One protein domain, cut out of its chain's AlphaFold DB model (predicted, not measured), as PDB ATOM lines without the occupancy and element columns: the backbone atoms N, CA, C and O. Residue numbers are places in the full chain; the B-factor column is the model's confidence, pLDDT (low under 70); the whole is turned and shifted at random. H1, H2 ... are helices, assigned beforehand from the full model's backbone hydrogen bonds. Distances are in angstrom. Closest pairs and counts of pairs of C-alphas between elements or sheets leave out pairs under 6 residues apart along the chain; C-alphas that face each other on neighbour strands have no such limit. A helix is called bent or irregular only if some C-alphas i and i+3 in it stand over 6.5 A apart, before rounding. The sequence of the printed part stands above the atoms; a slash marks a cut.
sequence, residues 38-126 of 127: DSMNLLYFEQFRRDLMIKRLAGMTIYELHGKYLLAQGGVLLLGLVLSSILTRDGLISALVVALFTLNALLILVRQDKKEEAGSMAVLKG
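Overview. This is residues 38 to 126 of the 127 residues of the protein "Immunity protein" of Streptococcus pneumoniae (UniProt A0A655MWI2). Look for a long helical hairpin, H2 and H3 side by side in opposite directions, with the bent helix H1 packed toward its open end. H1a lies beside H3, and H1b turns across that end, reaching both helices. The printed part has 89 residues, with three named helices in the order H1, H2, H3 and no named strand; its class is all helix. It is a loose rod with a radius of gyration of the C-alphas of 16.0 A, spanning 56 by 19 by 18 A.

Along the chain. Find C-alpha 91 at (39.881, -39.175, 352.006); from there H3, residues 91 to 124, runs 48.7 A to C-alpha 124 at (10.993, -21.099, 317.229). H2, residues 62 to 88, covers 35.4 A; it is irregular, with C-alphas 65 and 68 7.8 A apart, and has a kink of 46 degrees near residue 69. H1, residues 38 to 57, was assigned as one helix by its hydrogen bonds but is bent, with C-alphas 47 and 50 8.0 A apart. Its arms are H1a, residues 38 to 47, 14.2 A, beginning at (32.517, -22.259, 336.430), and H1b, residues 50 to 57, 10.7 A.

Arrangement. Start at H3: it touches H2 in a hairpin, at a shallow tilt of 21 degrees, opposite ways, and their closest C-alphas, Ser 85 and Gly 91, are 5.3 A apart. With residues 104 to 112 alone, H3 touches H1a, the same way at a shallow tilt of 32 degrees; the closest C-alphas are Asn 41 and Ile 108, 7.3 A. H1b only just touches H3, with 3 pairs of C-alphas within 8 A, at residues 116 to 120 of H3 alone; the closest are Met 53 and Ser 120, 6.3 A. H1b also only just touches H2, with 3 such pairs, at residue 65 of H2 alone; the closest C-alphas are Leu 52 and Leu 65, 6.7 A. H1a and H2 are near each other. In H1b and H3 every O i to N i+4 pair is within hydrogen-bond range; in H1a 5 of 6 are, in H2 21 of 23.

Size, cuts and confidence. The C-alphas farthest apart, Arg 89 and Gly 126, stand 56.5 A from each other. The printed part has no cut, and both links, H1 to H2 and H2 to H3, are tight. Mean pLDDT of the printed part is 88.4; look for values under 70 at residues 120 and 126.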
ATOM      1  N   ASP A  38      33.742 -22.854 336.964       94.19
ATOM      2  CA  ASP A  38      32.517 -22.259 336.430       94.19
ATOM      3  C   ASP A  38      32.750 -21.676 335.033       94.19
ATOM      4  O   ASP A  38      31.943 -21.888 334.129       94.19
ATOM      5  N   SER A  39      33.892 -21.014 334.835       94.75
ATOM      6  CA  SER A  39      34.295 -20.441 333.546       94.75
ATOM      7  C   SER A  39      34.487 -21.517 332.475       94.75
ATOM      8  O   SER A  39      33.998 -21.361 331.360       94.75
ATOM      9  N   MET A  40      35.141 -22.637 332.799       93.75
ATOM     10  CA  MET A  40      35.289 -23.766 331.867       93.75
ATOM     11  C   MET A  40      33.947 -24.413 331.522       93.75
ATOM     12  O   MET A  40      33.707 -24.767 330.368       93.75
ATOM     13  N   ASN A  41      33.047 -24.529 332.499       92.25
ATOM     14  CA  ASN A  41      31.708 -25.050 332.257       92.25
ATOM     15  C   ASN A  41      30.878 -24.116 331.382       92.25
ATOM     16  O   ASN A  41      30.233 -24.578 330.449       92.25
ATOM     17  N   LEU A  42      30.916 -22.810 331.645       90.81
ATOM     18  CA  LEU A  42      30.235 -21.812 330.826       90.81
ATOM     19  C   LEU A  42      30.751 -21.828 329.384       90.81
ATOM     20  O   LEU A  42      29.950 -21.835 328.451       90.81
ATOM     21  N   LEU A  43      32.073 -21.900 329.214       92.94
ATOM     22  CA  LEU A  43      32.718 -21.918 327.905       92.94
ATOM     23  C   LEU A  43      32.261 -23.106 327.053       92.94
ATOM     24  O   LEU A  43      32.081 -22.950 325.848       92.94
ATOM     25  N   TYR A  44      32.012 -24.271 327.661       91.38
ATOM     26  CA  TYR A  44      31.422 -25.409 326.955       91.38
ATOM     27  C   TYR A  44      30.068 -25.040 326.320       91.38
ATOM     28  O   TYR A  44      29.880 -25.244 325.119       91.38
ATOM     29  N   PHE A  45      29.145 -24.443 327.078       88.69
ATOM     30  CA  PHE A  45      27.845 -24.038 326.531       88.69
ATOM     31  C   PHE A  45      27.990 -22.947 325.471       88.69
ATOM     32  O   PHE A  45      27.327 -23.001 324.440       88.69
ATOM     33  N   GLU A  46      28.884 -21.980 325.675       89.00
ATOM     34  CA  GLU A  46      29.113 -20.911 324.699       89.00
ATOM     35  C   GLU A  46      29.695 -21.436 323.382       89.00
ATOM     36  O   GLU A  46      29.203 -21.083 322.309       89.00
ATOM     37  N   GLN A  47      30.690 -22.321 323.453       89.62
ATOM     38  CA  GLN A  47      31.357 -22.884 322.283       89.62
ATOM     39  C   GLN A  47      30.427 -23.798 321.478       89.62
ATOM     40  O   GLN A  47      30.431 -23.755 320.248       89.62
ATOM     41  N   PHE A  48      29.613 -24.611 322.155       86.56
ATOM     42  CA  PHE A  48      28.725 -25.573 321.498       86.56
ATOM     43  C   PHE A  48      27.291 -25.064 321.323       86.56
ATOM     44  O   PHE A  48      26.450 -25.802 320.815       86.56
ATOM     45  N   ARG A  49      27.002 -23.800 321.659       87.69
ATOM     46  CA  ARG A  49      25.645 -23.225 321.684       87.69
ATOM     47  C   ARG A  49      24.810 -23.540 320.440       87.69
ATOM     48  O   ARG A  49      23.646 -23.916 320.546       87.69
ATOM     49  N   ARG A  50      25.389 -23.367 319.246       85.75
ATOM     50  CA  ARG A  50      24.678 -23.596 317.976       85.75
ATOM     51  C   ARG A  50      24.370 -25.077 317.759       85.75
ATOM     52  O   ARG A  50      23.249 -25.413 317.386       85.75
ATOM     53  N   ASP A  51      25.344 -25.944 318.010       86.69
ATOM     54  CA  ASP A  51      25.188 -27.391 317.859       86.69
ATOM     55  C   ASP A  51      24.179 -27.946 318.865       86.69
ATOM     56  O   ASP A  51      23.354 -28.788 318.510       86.69
ATOM     57  N   LEU A  52      24.228 -27.451 320.106       85.75
ATOM     58  CA  LEU A  52      23.296 -27.809 321.171       85.75
ATOM     59  C   LEU A  52      21.861 -27.431 320.782       85.75
ATOM     60  O   LEU A  52      20.968 -28.274 320.840       85.75
ATOM     61  N   MET A  53      21.658 -26.210 320.275       84.88
ATOM     62  CA  MET A  53      20.351 -25.744 319.804       84.88
ATOM     63  C   MET A  53      19.786 -26.624 318.679       84.88
ATOM     64  O   MET A  53      18.632 -27.037 318.751       84.88
ATOM     65  N   ILE A  54      20.585 -26.960 317.658       85.25
ATOM     66  CA  ILE A  54      20.137 -27.804 316.533       85.25
ATOM     67  C   ILE A  54      19.747 -29.205 317.019       85.25
ATOM     68  O   ILE A  54      18.680 -29.711 316.675       85.25
ATOM     69  N   LYS A  55      20.595 -29.823 317.845       87.75
ATOM     70  CA  LYS A  55      20.341 -31.151 318.421       87.75
ATOM     71  C   LYS A  55      19.085 -31.169 319.289       87.75
ATOM     72  O   LYS A  55      18.327 -32.134 319.257       87.75
ATOM     73  N   ARG A  56      18.825 -30.085 320.019       83.81
ATOM     74  CA  ARG A  56      17.620 -29.946 320.837       83.81
ATOM     75  C   ARG A  56      16.358 -29.774 319.997       83.81
ATOM     76  O   ARG A  56      15.352 -30.410 320.292       83.81
ATOM     77  N   LEU A  57      16.419 -28.996 318.914       84.56
ATOM     78  CA  LEU A  57      15.330 -28.899 317.931       84.56
ATOM     79  C   LEU A  57      15.029 -30.241 317.252       84.56
ATOM     80  O   LEU A  57      13.882 -30.505 316.907       84.56
ATOM     81  N   ALA A  58      16.035 -31.107 317.112       86.69
ATOM     82  CA  ALA A  58      15.865 -32.481 316.643       86.69
ATOM     83  C   ALA A  58      15.241 -33.428 317.694       86.69
ATOM     84  O   ALA A  58      15.060 -34.609 317.410       86.69
ATOM     85  N   GLY A  59      14.903 -32.934 318.893       84.94
ATOM     86  CA  GLY A  59      14.229 -33.699 319.945       84.94
ATOM     87  C   GLY A  59      15.157 -34.502 320.861       84.94
ATOM     88  O   GLY A  59      14.667 -35.350 321.602       84.94
ATOM     89  N   MET A  60      16.474 -34.258 320.831       87.75
ATOM     90  CA  MET A  60      17.416 -34.961 321.711       87.75
ATOM     91  C   MET A  60      17.182 -34.618 323.186       87.75
ATOM     92  O   MET A  60      16.932 -33.468 323.556       87.75
ATOM     93  N   THR A  61      17.318 -35.628 324.040       83.94
ATOM     94  CA  THR A  61      17.215 -35.483 325.494       83.94
ATOM     95  C   THR A  61      18.483 -34.856 326.089       83.94
ATOM     96  O   THR A  61      19.565 -34.899 325.504       83.94
ATOM     97  N   ILE A  62      18.377 -34.305 327.303       78.19
ATOM     98  CA  ILE A  62      19.490 -33.652 328.027       78.19
ATOM     99  C   ILE A  62      20.699 -34.595 328.179       78.19
ATOM    100  O   ILE A  62      21.847 -34.176 328.021       78.19
ATOM    101  N   TYR A  63      20.452 -35.881 328.445       79.12
ATOM    102  CA  TYR A  63      21.508 -36.885 328.602       79.12
ATOM    103  C   TYR A  63      22.261 -37.152 327.300       79.12
ATOM    104  O   TYR A  63      23.480 -37.298 327.309       79.12
ATOM    105  N   GLU A  64      21.559 -37.182 326.169       84.94
ATOM    106  CA  GLU A  64      22.183 -37.364 324.857       84.94
ATOM    107  C   GLU A  64      22.959 -36.112 324.435       84.94
ATOM    108  O   GLU A  64      24.003 -36.204 323.785       84.94
ATOM    109  N   LEU A  65      22.473 -34.940 324.846       85.44
ATOM    110  CA  LEU A  65      23.064 -33.650 324.530       85.44
ATOM    111  C   LEU A  65      24.375 -33.410 325.296       85.44
ATOM    112  O   LEU A  65      25.383 -33.004 324.710       85.44
ATOM    113  N   HIS A  66      24.377 -33.724 326.593       89.69
ATOM    114  CA  HIS A  66      25.479 -33.420 327.507       89.69
ATOM    115  C   HIS A  66      26.237 -34.649 328.016       89.69
ATOM    116  O   HIS A  66      27.176 -34.500 328.790       89.69
ATOM    117  N   GLY A  67      25.910 -35.866 327.574       86.88
ATOM    118  CA  GLY A  67      26.532 -37.094 328.083       86.88
ATOM    119  C   GLY A  67      28.056 -37.124 327.938       86.88
ATOM    120  O   GLY A  67      28.762 -37.471 328.881       86.88
ATOM    121  N   LYS A  68      28.593 -36.677 326.792       88.75
ATOM    122  CA  LYS A  68      30.053 -36.563 326.596       88.75
ATOM    123  C   LYS A  68      30.689 -35.546 327.545       88.75
ATOM    124  O   LYS A  68      31.791 -35.770 328.033       88.75
ATOM    125  N   TYR A  69      29.986 -34.447 327.802       90.56
ATOM    126  CA  TYR A  69      30.417 -33.413 328.733       90.56
ATOM    127  C   TYR A  69      30.411 -33.929 330.177       90.56
ATOM    128  O   TYR A  69      31.427 -33.820 330.854       90.56
ATOM    129  N   LEU A  70      29.330 -34.588 330.604       90.75
ATOM    130  CA  LEU A  70      29.221 -35.217 331.921       90.75
ATOM    131  C   LEU A  70      30.299 -36.284 332.135       90.75
ATOM    132  O   LEU A  70      30.869 -36.367 333.219       90.75
ATOM    133  N   LEU A  71      30.625 -37.067 331.103       91.69
ATOM    134  CA  LEU A  71      31.699 -38.059 331.166       91.69
ATOM    135  C   LEU A  71      33.069 -37.389 331.320       91.69
ATOM    136  O   LEU A  71      33.834 -37.770 332.204       91.69
ATOM    137  N   ALA A  72      33.372 -36.375 330.506       92.00
ATOM    138  CA  ALA A  72      34.626 -35.629 330.612       92.00
ATOM    139  C   ALA A  72      34.768 -34.961 331.988       92.00
ATOM    140  O   ALA A  72      35.815 -35.058 332.626       92.00
ATOM    141  N   GLN A  73      33.693 -34.350 332.482       92.81
ATOM    142  CA  GLN A  73      33.645 -33.725 333.795       92.81
ATOM    143  C   GLN A  73      33.803 -34.750 334.921       92.81
ATOM    144  O   GLN A  73      34.582 -34.523 335.843       92.81
ATOM    145  N   GLY A  74      33.151 -35.908 334.809       93.88
ATOM    146  CA  GLY A  74      33.356 -37.041 335.707       93.88
ATOM    147  C   GLY A  74      34.815 -37.496 335.727       93.88
ATOM    148  O   GLY A  74      35.380 -37.682 336.798       93.88
ATOM    149  N   GLY A  75      35.466 -37.584 334.564       95.44
ATOM    150  CA  GLY A  75      36.894 -37.890 334.461       95.44
ATOM    151  C   GLY A  75      37.774 -36.875 335.195       95.44
ATOM    152  O   GLY A  75      38.637 -37.262 335.981       95.44
ATOM    153  N   VAL A  76      37.521 -35.577 335.007       94.31
ATOM    154  CA  VAL A  76      38.246 -34.500 335.707       94.31
ATOM    155  C   VAL A  76      38.028 -34.573 337.221       94.31
ATOM    156  O   VAL A  76      38.985 -34.447 337.982       94.31
ATOM    157  N   LEU A  77      36.798 -34.826 337.674       94.94
ATOM    158  CA  LEU A  77      36.469 -34.959 339.096       94.94
ATOM    159  C   LEU A  77      37.107 -36.202 339.726       94.94
ATOM    160  O   LEU A  77      37.596 -36.125 340.850       94.94
ATOM    161  N   LEU A  78      37.164 -37.323 339.003       95.69
ATOM    162  CA  LEU A  78      37.853 -38.537 339.449       95.69
ATOM    163  C   LEU A  78      39.366 -38.325 339.552       95.69
ATOM    164  O   LEU A  78      39.971 -38.724 340.545       95.69
ATOM    165  N   LEU A  79      39.978 -37.657 338.571       95.19
ATOM    166  CA  LEU A  79      41.387 -37.268 338.656       95.19
ATOM    167  C   LEU A  79      41.626 -36.343 339.852       95.19
ATOM    168  O   LEU A  79      42.566 -36.559 340.616       95.19
ATOM    169  N   GLY A  80      40.739 -35.368 340.060       93.00
ATOM    170  CA  GLY A  80      40.748 -34.497 341.231       93.00
ATOM    171  C   GLY A  80      40.659 -35.278 342.543       93.00
ATOM    172  O   GLY A  80      41.440 -35.014 343.453       93.00
ATOM    173  N   LEU A  81      39.778 -36.279 342.627       94.38
ATOM    174  CA  LEU A  81      39.626 -37.141 343.801       94.38
ATOM    175  C   LEU A  81      40.920 -37.890 344.120       94.38
ATOM    176  O   LEU A  81      41.378 -37.865 345.262       94.38
ATOM    177  N   VAL A  82      41.505 -38.550 343.117       94.94
ATOM    178  CA  VAL A  82      42.722 -39.358 343.278       94.94
ATOM    179  C   VAL A  82      43.894 -38.474 343.689       94.94
ATOM    180  O   VAL A  82      44.550 -38.752 344.692       94.94
ATOM    181  N   LEU A  83      44.131 -37.381 342.958       93.88
ATOM    182  CA  LEU A  83      45.228 -36.455 343.243       93.88
ATOM    183  C   LEU A  83      45.064 -35.793 344.613       93.88
ATOM    184  O   LEU A  83      46.021 -35.740 345.385       93.88
ATOM    185  N   SER A  84      43.850 -35.339 344.938       92.12
ATOM    186  CA  SER A  84      43.549 -34.757 346.243       92.12
ATOM    187  C   SER A  84      43.806 -35.767 347.358       92.12
ATOM    188  O   SER A  84      44.531 -35.433 348.286       92.12
ATOM    189  N   SER A  85      43.317 -37.006 347.234       93.31
ATOM    190  CA  SER A  85      43.457 -38.032 348.281       93.31
ATOM    191  C   SER A  85      44.920 -38.389 348.553       93.31
ATOM    192  O   SER A  85      45.310 -38.632 349.696       93.31
ATOM    193  N   ILE A  86      45.755 -38.404 347.507       94.81
ATOM    194  CA  ILE A  86      47.199 -38.637 347.640       94.81
ATOM    195  C   ILE A  86      47.871 -37.472 348.374       94.81
ATOM    196  O   ILE A  86      48.735 -37.705 349.224       94.81
ATOM    197  N   LEU A  87      47.486 -36.234 348.050       92.31
ATOM    198  CA  LEU A  87      48.123 -35.029 348.576       92.31
ATOM    199  C   LEU A  87      47.702 -34.717 350.017       92.31
ATOM    200  O   LEU A  87      48.548 -34.376 350.837       92.31
ATOM    201  N   THR A  88      46.414 -34.845 350.333       91.19
ATOM    202  CA  THR A  88      45.872 -34.558 351.669       91.19
ATOM    203  C   THR A  88      46.127 -35.691 352.652       91.19
ATOM    204  O   THR A  88      46.148 -35.447 353.855       91.19
ATOM    205  N   ARG A  89      46.290 -36.933 352.159       92.88
ATOM    206  CA  ARG A  89      46.232 -38.167 352.968       92.88
ATOM    207  C   ARG A  89      44.938 -38.292 353.783       92.88
ATOM    208  O   ARG A  89      44.870 -39.089 354.714       92.88
ATOM    209  N   ASP A  90      43.911 -37.541 353.397       90.38
ATOM    210  CA  ASP A  90      42.612 -37.472 354.048       90.38
ATOM    211  C   ASP A  90      41.526 -37.642 352.984       90.38
ATOM    212  O   ASP A  90      41.237 -36.733 352.197       90.38
ATOM    213  N   GLY A  91      40.931 -38.835 352.963       88.75
ATOM    214  CA  GLY A  91      39.881 -39.175 352.006       88.75
ATOM    215  C   GLY A  91      38.577 -38.409 352.232       88.75
ATOM    216  O   GLY A  91      37.825 -38.219 351.279       88.75
ATOM    217  N   LEU A  92      38.305 -37.932 353.453       92.25
ATOM    218  CA  LEU A  92      37.089 -37.178 353.756       92.25
ATOM    219  C   LEU A  92      37.168 -35.777 353.151       92.25
ATOM    220  O   LEU A  92      36.219 -35.346 352.498       92.25
ATOM    221  N   ILE A  93      38.309 -35.096 353.291       90.75
ATOM    222  CA  ILE A  93      38.522 -33.784 352.660       90.75
ATOM    223  C   ILE A  93      38.405 -33.903 351.137       90.75
ATOM    224  O   ILE A  93      37.702 -33.115 350.504       90.75
ATOM    225  N   SER A  94      39.037 -34.915 350.543       93.19
ATOM    226  CA  SER A  94      38.981 -35.132 349.095       93.19
ATOM    227  C   SER A  94      37.569 -35.446 348.603       93.19
ATOM    228  O   SER A  94      37.141 -34.904 347.582       93.19
ATOM    229  N   ALA A  95      36.808 -36.248 349.354       93.69
ATOM    230  CA  ALA A  95      35.404 -36.513 349.055       93.69
ATOM    231  C   ALA A  95      34.546 -35.239 349.137       93.69
ATOM    232  O   ALA A  95      33.727 -35.002 348.250       93.69
ATOM    233  N   LEU A  96      34.756 -34.389 350.151       93.81
ATOM    234  CA  LEU A  96      34.031 -33.122 350.299       93.81
ATOM    235  C   LEU A  96      34.303 -32.159 349.141       93.81
ATOM    236  O   LEU A  96      33.365 -31.558 348.615       93.81
ATOM    237  N   VAL A  97      35.561 -32.032 348.711       92.31
ATOM    238  CA  VAL A  97      35.926 -31.190 347.561       92.31
ATOM    239  C   VAL A  97      35.219 -31.685 346.300       92.31
ATOM    240  O   VAL A  97      34.576 -30.903 345.600       92.31
ATOM    241  N   VAL A  98      35.268 -32.987 346.026       94.00
ATOM    242  CA  VAL A  98      34.627 -33.566 344.838       94.00
ATOM    243  C   VAL A  98      33.110 -33.420 344.891       94.00
ATOM    244  O   VAL A  98      32.502 -33.067 343.880       94.00
ATOM    245  N   ALA A  99      32.494 -33.615 346.057       94.69
ATOM    246  CA  ALA A  99      31.065 -33.387 346.244       94.69
ATOM    247  C   ALA A  99      30.684 -31.927 345.945       94.69
ATOM    248  O   ALA A  99      29.723 -31.684 345.216       94.69
ATOM    249  N   LEU A 100      31.469 -30.959 346.431       94.88
ATOM    250  CA  LEU A 100      31.249 -29.535 346.174       94.88
ATOM    251  C   LEU A 100      31.298 -29.212 344.675       94.88
ATOM    252  O   LEU A 100      30.377 -28.583 344.155       94.88
ATOM    253  N   PHE A 101      32.332 -29.669 343.966       95.12
ATOM    254  CA  PHE A 101      32.457 -29.412 342.527       95.12
ATOM    255  C   PHE A 101      31.415 -30.170 341.696       95.12
ATOM    256  O   PHE A 101      30.946 -29.646 340.688       95.12
ATOM    257  N   THR A 102      30.990 -31.355 342.139       94.81
ATOM    258  CA  THR A 102      29.895 -32.104 341.504       94.81
ATOM    259  C   THR A 102      28.574 -31.349 341.633       94.81
ATOM    260  O   THR A 102      27.865 -31.166 340.646       94.81
ATOM    261  N   LEU A 103      28.243 -30.859 342.832       95.19
ATOM    262  CA  LEU A 103      27.036 -30.060 343.043       95.19
ATOM    263  C   LEU A 103      27.070 -28.771 342.220       95.19
ATOM    264  O   LEU A 103      26.068 -28.419 341.601       95.19
ATOM    265  N   ASN A 104      28.221 -28.098 342.166       94.44
ATOM    266  CA  ASN A 104      28.385 -26.907 341.342       94.44
ATOM    267  C   ASN A 104      28.159 -27.220 339.847       94.44
ATOM    268  O   ASN A 104      27.319 -26.591 339.204       94.44
ATOM    269  N   ALA A 105      28.804 -28.264 339.322       92.88
ATOM    270  CA  ALA A 105      28.620 -28.718 337.944       92.88
ATOM    271  C   ALA A 105      27.147 -28.956 337.585       92.88
ATOM    272  O   ALA A 105      26.659 -28.459 336.568       92.88
ATOM    273  N   LEU A 106      26.419 -29.672 338.447       92.12
ATOM    274  CA  LEU A 106      24.997 -29.952 338.250       92.12
ATOM    275  C   LEU A 106      24.155 -28.671 338.277       92.12
ATOM    276  O   LEU A 106      23.255 -28.512 337.453       92.12
ATOM    277  N   LEU A 107      24.453 -27.735 339.184       93.00
ATOM    278  CA  LEU A 107      23.764 -26.445 339.242       93.00
ATOM    279  C   LEU A 107      23.987 -25.620 337.972       93.00
ATOM    280  O   LEU A 107      23.034 -25.016 337.473       93.00
ATOM    281  N   ILE A 108      25.212 -25.594 337.440       91.75
ATOM    282  CA  ILE A 108      25.515 -24.903 336.182       91.75
ATOM    283  C   ILE A 108      24.765 -25.560 335.031       91.75
ATOM    284  O   ILE A 108      24.090 -24.853 334.286       91.75
ATOM    285  N   LEU A 109      24.826 -26.890 334.922       91.25
ATOM    286  CA  LEU A 109      24.140 -27.638 333.873       91.25
ATOM    287  C   LEU A 109      22.641 -27.331 333.865       91.25
ATOM    288  O   LEU A 109      22.112 -26.922 332.841       91.25
ATOM    289  N   VAL A 110      21.966 -27.425 335.015       90.25
ATOM    290  CA  VAL A 110      20.524 -27.139 335.115       90.25
ATOM    291  C   VAL A 110      20.206 -25.680 334.779       90.25
ATOM    292  O   VAL A 110      19.186 -25.393 334.150       90.25
ATOM    293  N   ARG A 111      21.047 -24.729 335.200       89.56
ATOM    294  CA  ARG A 111      20.839 -23.303 334.908       89.56
ATOM    295  C   ARG A 111      21.006 -22.992 333.425       89.56
ATOM    296  O   ARG A 111      20.183 -22.265 332.872       89.56
ATOM    297  N   GLN A 112      22.054 -23.518 332.801       87.69
ATOM    298  CA  GLN A 112      22.326 -23.285 331.386       87.69
ATOM    299  C   GLN A 112      21.322 -24.011 330.505       87.69
ATOM    300  O   GLN A 112      20.806 -23.407 329.574       87.69
ATOM    301  N   ASP A 113      20.938 -25.232 330.863       86.00
ATOM    302  CA  ASP A 113      19.949 -26.003 330.118       86.00
ATOM    303  C   ASP A 113      18.592 -25.280 330.028       86.00
ATOM    304  O   ASP A 113      18.007 -25.183 328.946       86.00
ATOM    305  N   LYS A 114      18.140 -24.672 331.136       86.19
ATOM    306  CA  LYS A 114      16.937 -23.819 331.165       86.19
ATOM    307  C   LYS A 114      17.096 -22.545 330.334       86.19
ATOM    308  O   LYS A 114      16.144 -22.084 329.703       86.19
ATOM    309  N   LYS A 115      18.289 -21.945 330.349       85.19
ATOM    310  CA  LYS A 115      18.594 -20.739 329.566       85.19
ATOM    311  C   LYS A 115      18.593 -21.046 328.066       85.19
ATOM    312  O   LYS A 115      18.071 -20.255 327.281       85.19
ATOM    313  N   GLU A 116      19.134 -22.193 327.673       81.50
ATOM    314  CA  GLU A 116      19.118 -22.682 326.296       81.50
ATOM    315  C   GLU A 116      17.707 -23.041 325.832       81.50
ATOM    316  O   GLU A 116      17.330 -22.668 324.723       81.50
ATOM    317  N   GLU A 117      16.893 -23.671 326.684       77.75
ATOM    318  CA  GLU A 117      15.493 -23.987 326.379       77.75
ATOM    319  C   GLU A 117      14.680 -22.719 326.078       77.75
ATOM    320  O   GLU A 117      14.008 -22.623 325.046       77.75
ATOM    321  N   ALA A 118      14.806 -21.698 326.931       79.19
ATOM    322  CA  ALA A 118      14.163 -20.405 326.715       79.19
ATOM    323  C   ALA A 118      14.636 -19.734 325.412       79.19
ATOM    324  O   ALA A 118      13.821 -19.175 324.674       79.19
ATOM    325  N   GLY A 119      15.936 -19.820 325.106       74.06
ATOM    326  CA  GLY A 119      16.515 -19.292 323.871       74.06
ATOM    327  C   GLY A 119      16.018 -20.014 322.617       74.06
ATOM    328  O   GLY A 119      15.592 -19.368 321.663       74.06
ATOM    329  N   SER A 120      16.003 -21.347 322.626       68.56
ATOM    330  CA  SER A 120      15.513 -22.160 321.507       68.56
ATOM    331  C   SER A 120      14.026 -21.911 321.239       68.56
ATOM    332  O   SER A 120      13.604 -21.794 320.089       68.56
ATOM    333  N   MET A 121      13.218 -21.776 322.295       72.25
ATOM    334  CA  MET A 121      11.791 -21.480 322.168       72.25
ATOM    335  C   MET A 121      11.520 -20.053 321.658       72.25
ATOM    336  O   MET A 121      10.508 -19.833 320.993       72.25
ATOM    337  N   ALA A 122      12.403 -19.088 321.931       70.44
ATOM    338  CA  ALA A 122      12.318 -17.750 321.344       70.44
ATOM    339  C   ALA A 122      12.567 -17.781 319.826       70.44
ATOM    340  O   ALA A 122      11.752 -17.245 319.074       70.44
ATOM    341  N   VAL A 123      13.603 -18.507 319.384       71.31
ATOM    342  CA  VAL A 123      13.920 -18.697 317.956       71.31
ATOM    343  C   VAL A 123      12.763 -19.375 317.218       71.31
ATOM    344  O   VAL A 123      12.355 -18.912 316.156       71.31
ATOM    345  N   LEU A 124      12.167 -20.422 317.800       71.88
ATOM    346  CA  LEU A 124      10.993 -21.099 317.229       71.88
ATOM    347  C   LEU A 124       9.770 -20.186 317.082       71.88
ATOM    348  O   LEU A 124       8.956 -20.379 316.185       71.88
ATOM    349  N   LYS A 125       9.632 -19.191 317.963       80.50
ATOM    350  CA  LYS A 125       8.557 -18.192 317.913       80.50
ATOM    351  C   LYS A 125       8.876 -17.018 316.978       80.50
ATOM    352  O   LYS A 125       8.071 -16.092 316.913       80.50
ATOM    353  N   GLY A 126      10.015 -17.042 316.276       65.62
ATOM    354  CA  GLY A 126      10.443 -15.984 315.357       65.62
ATOM    355  C   GLY A 126      10.788 -14.662 316.047       65.62
ATOM    356  O   GLY A 126      10.625 -13.609 315.434       65.62
TER     357      GLY A 126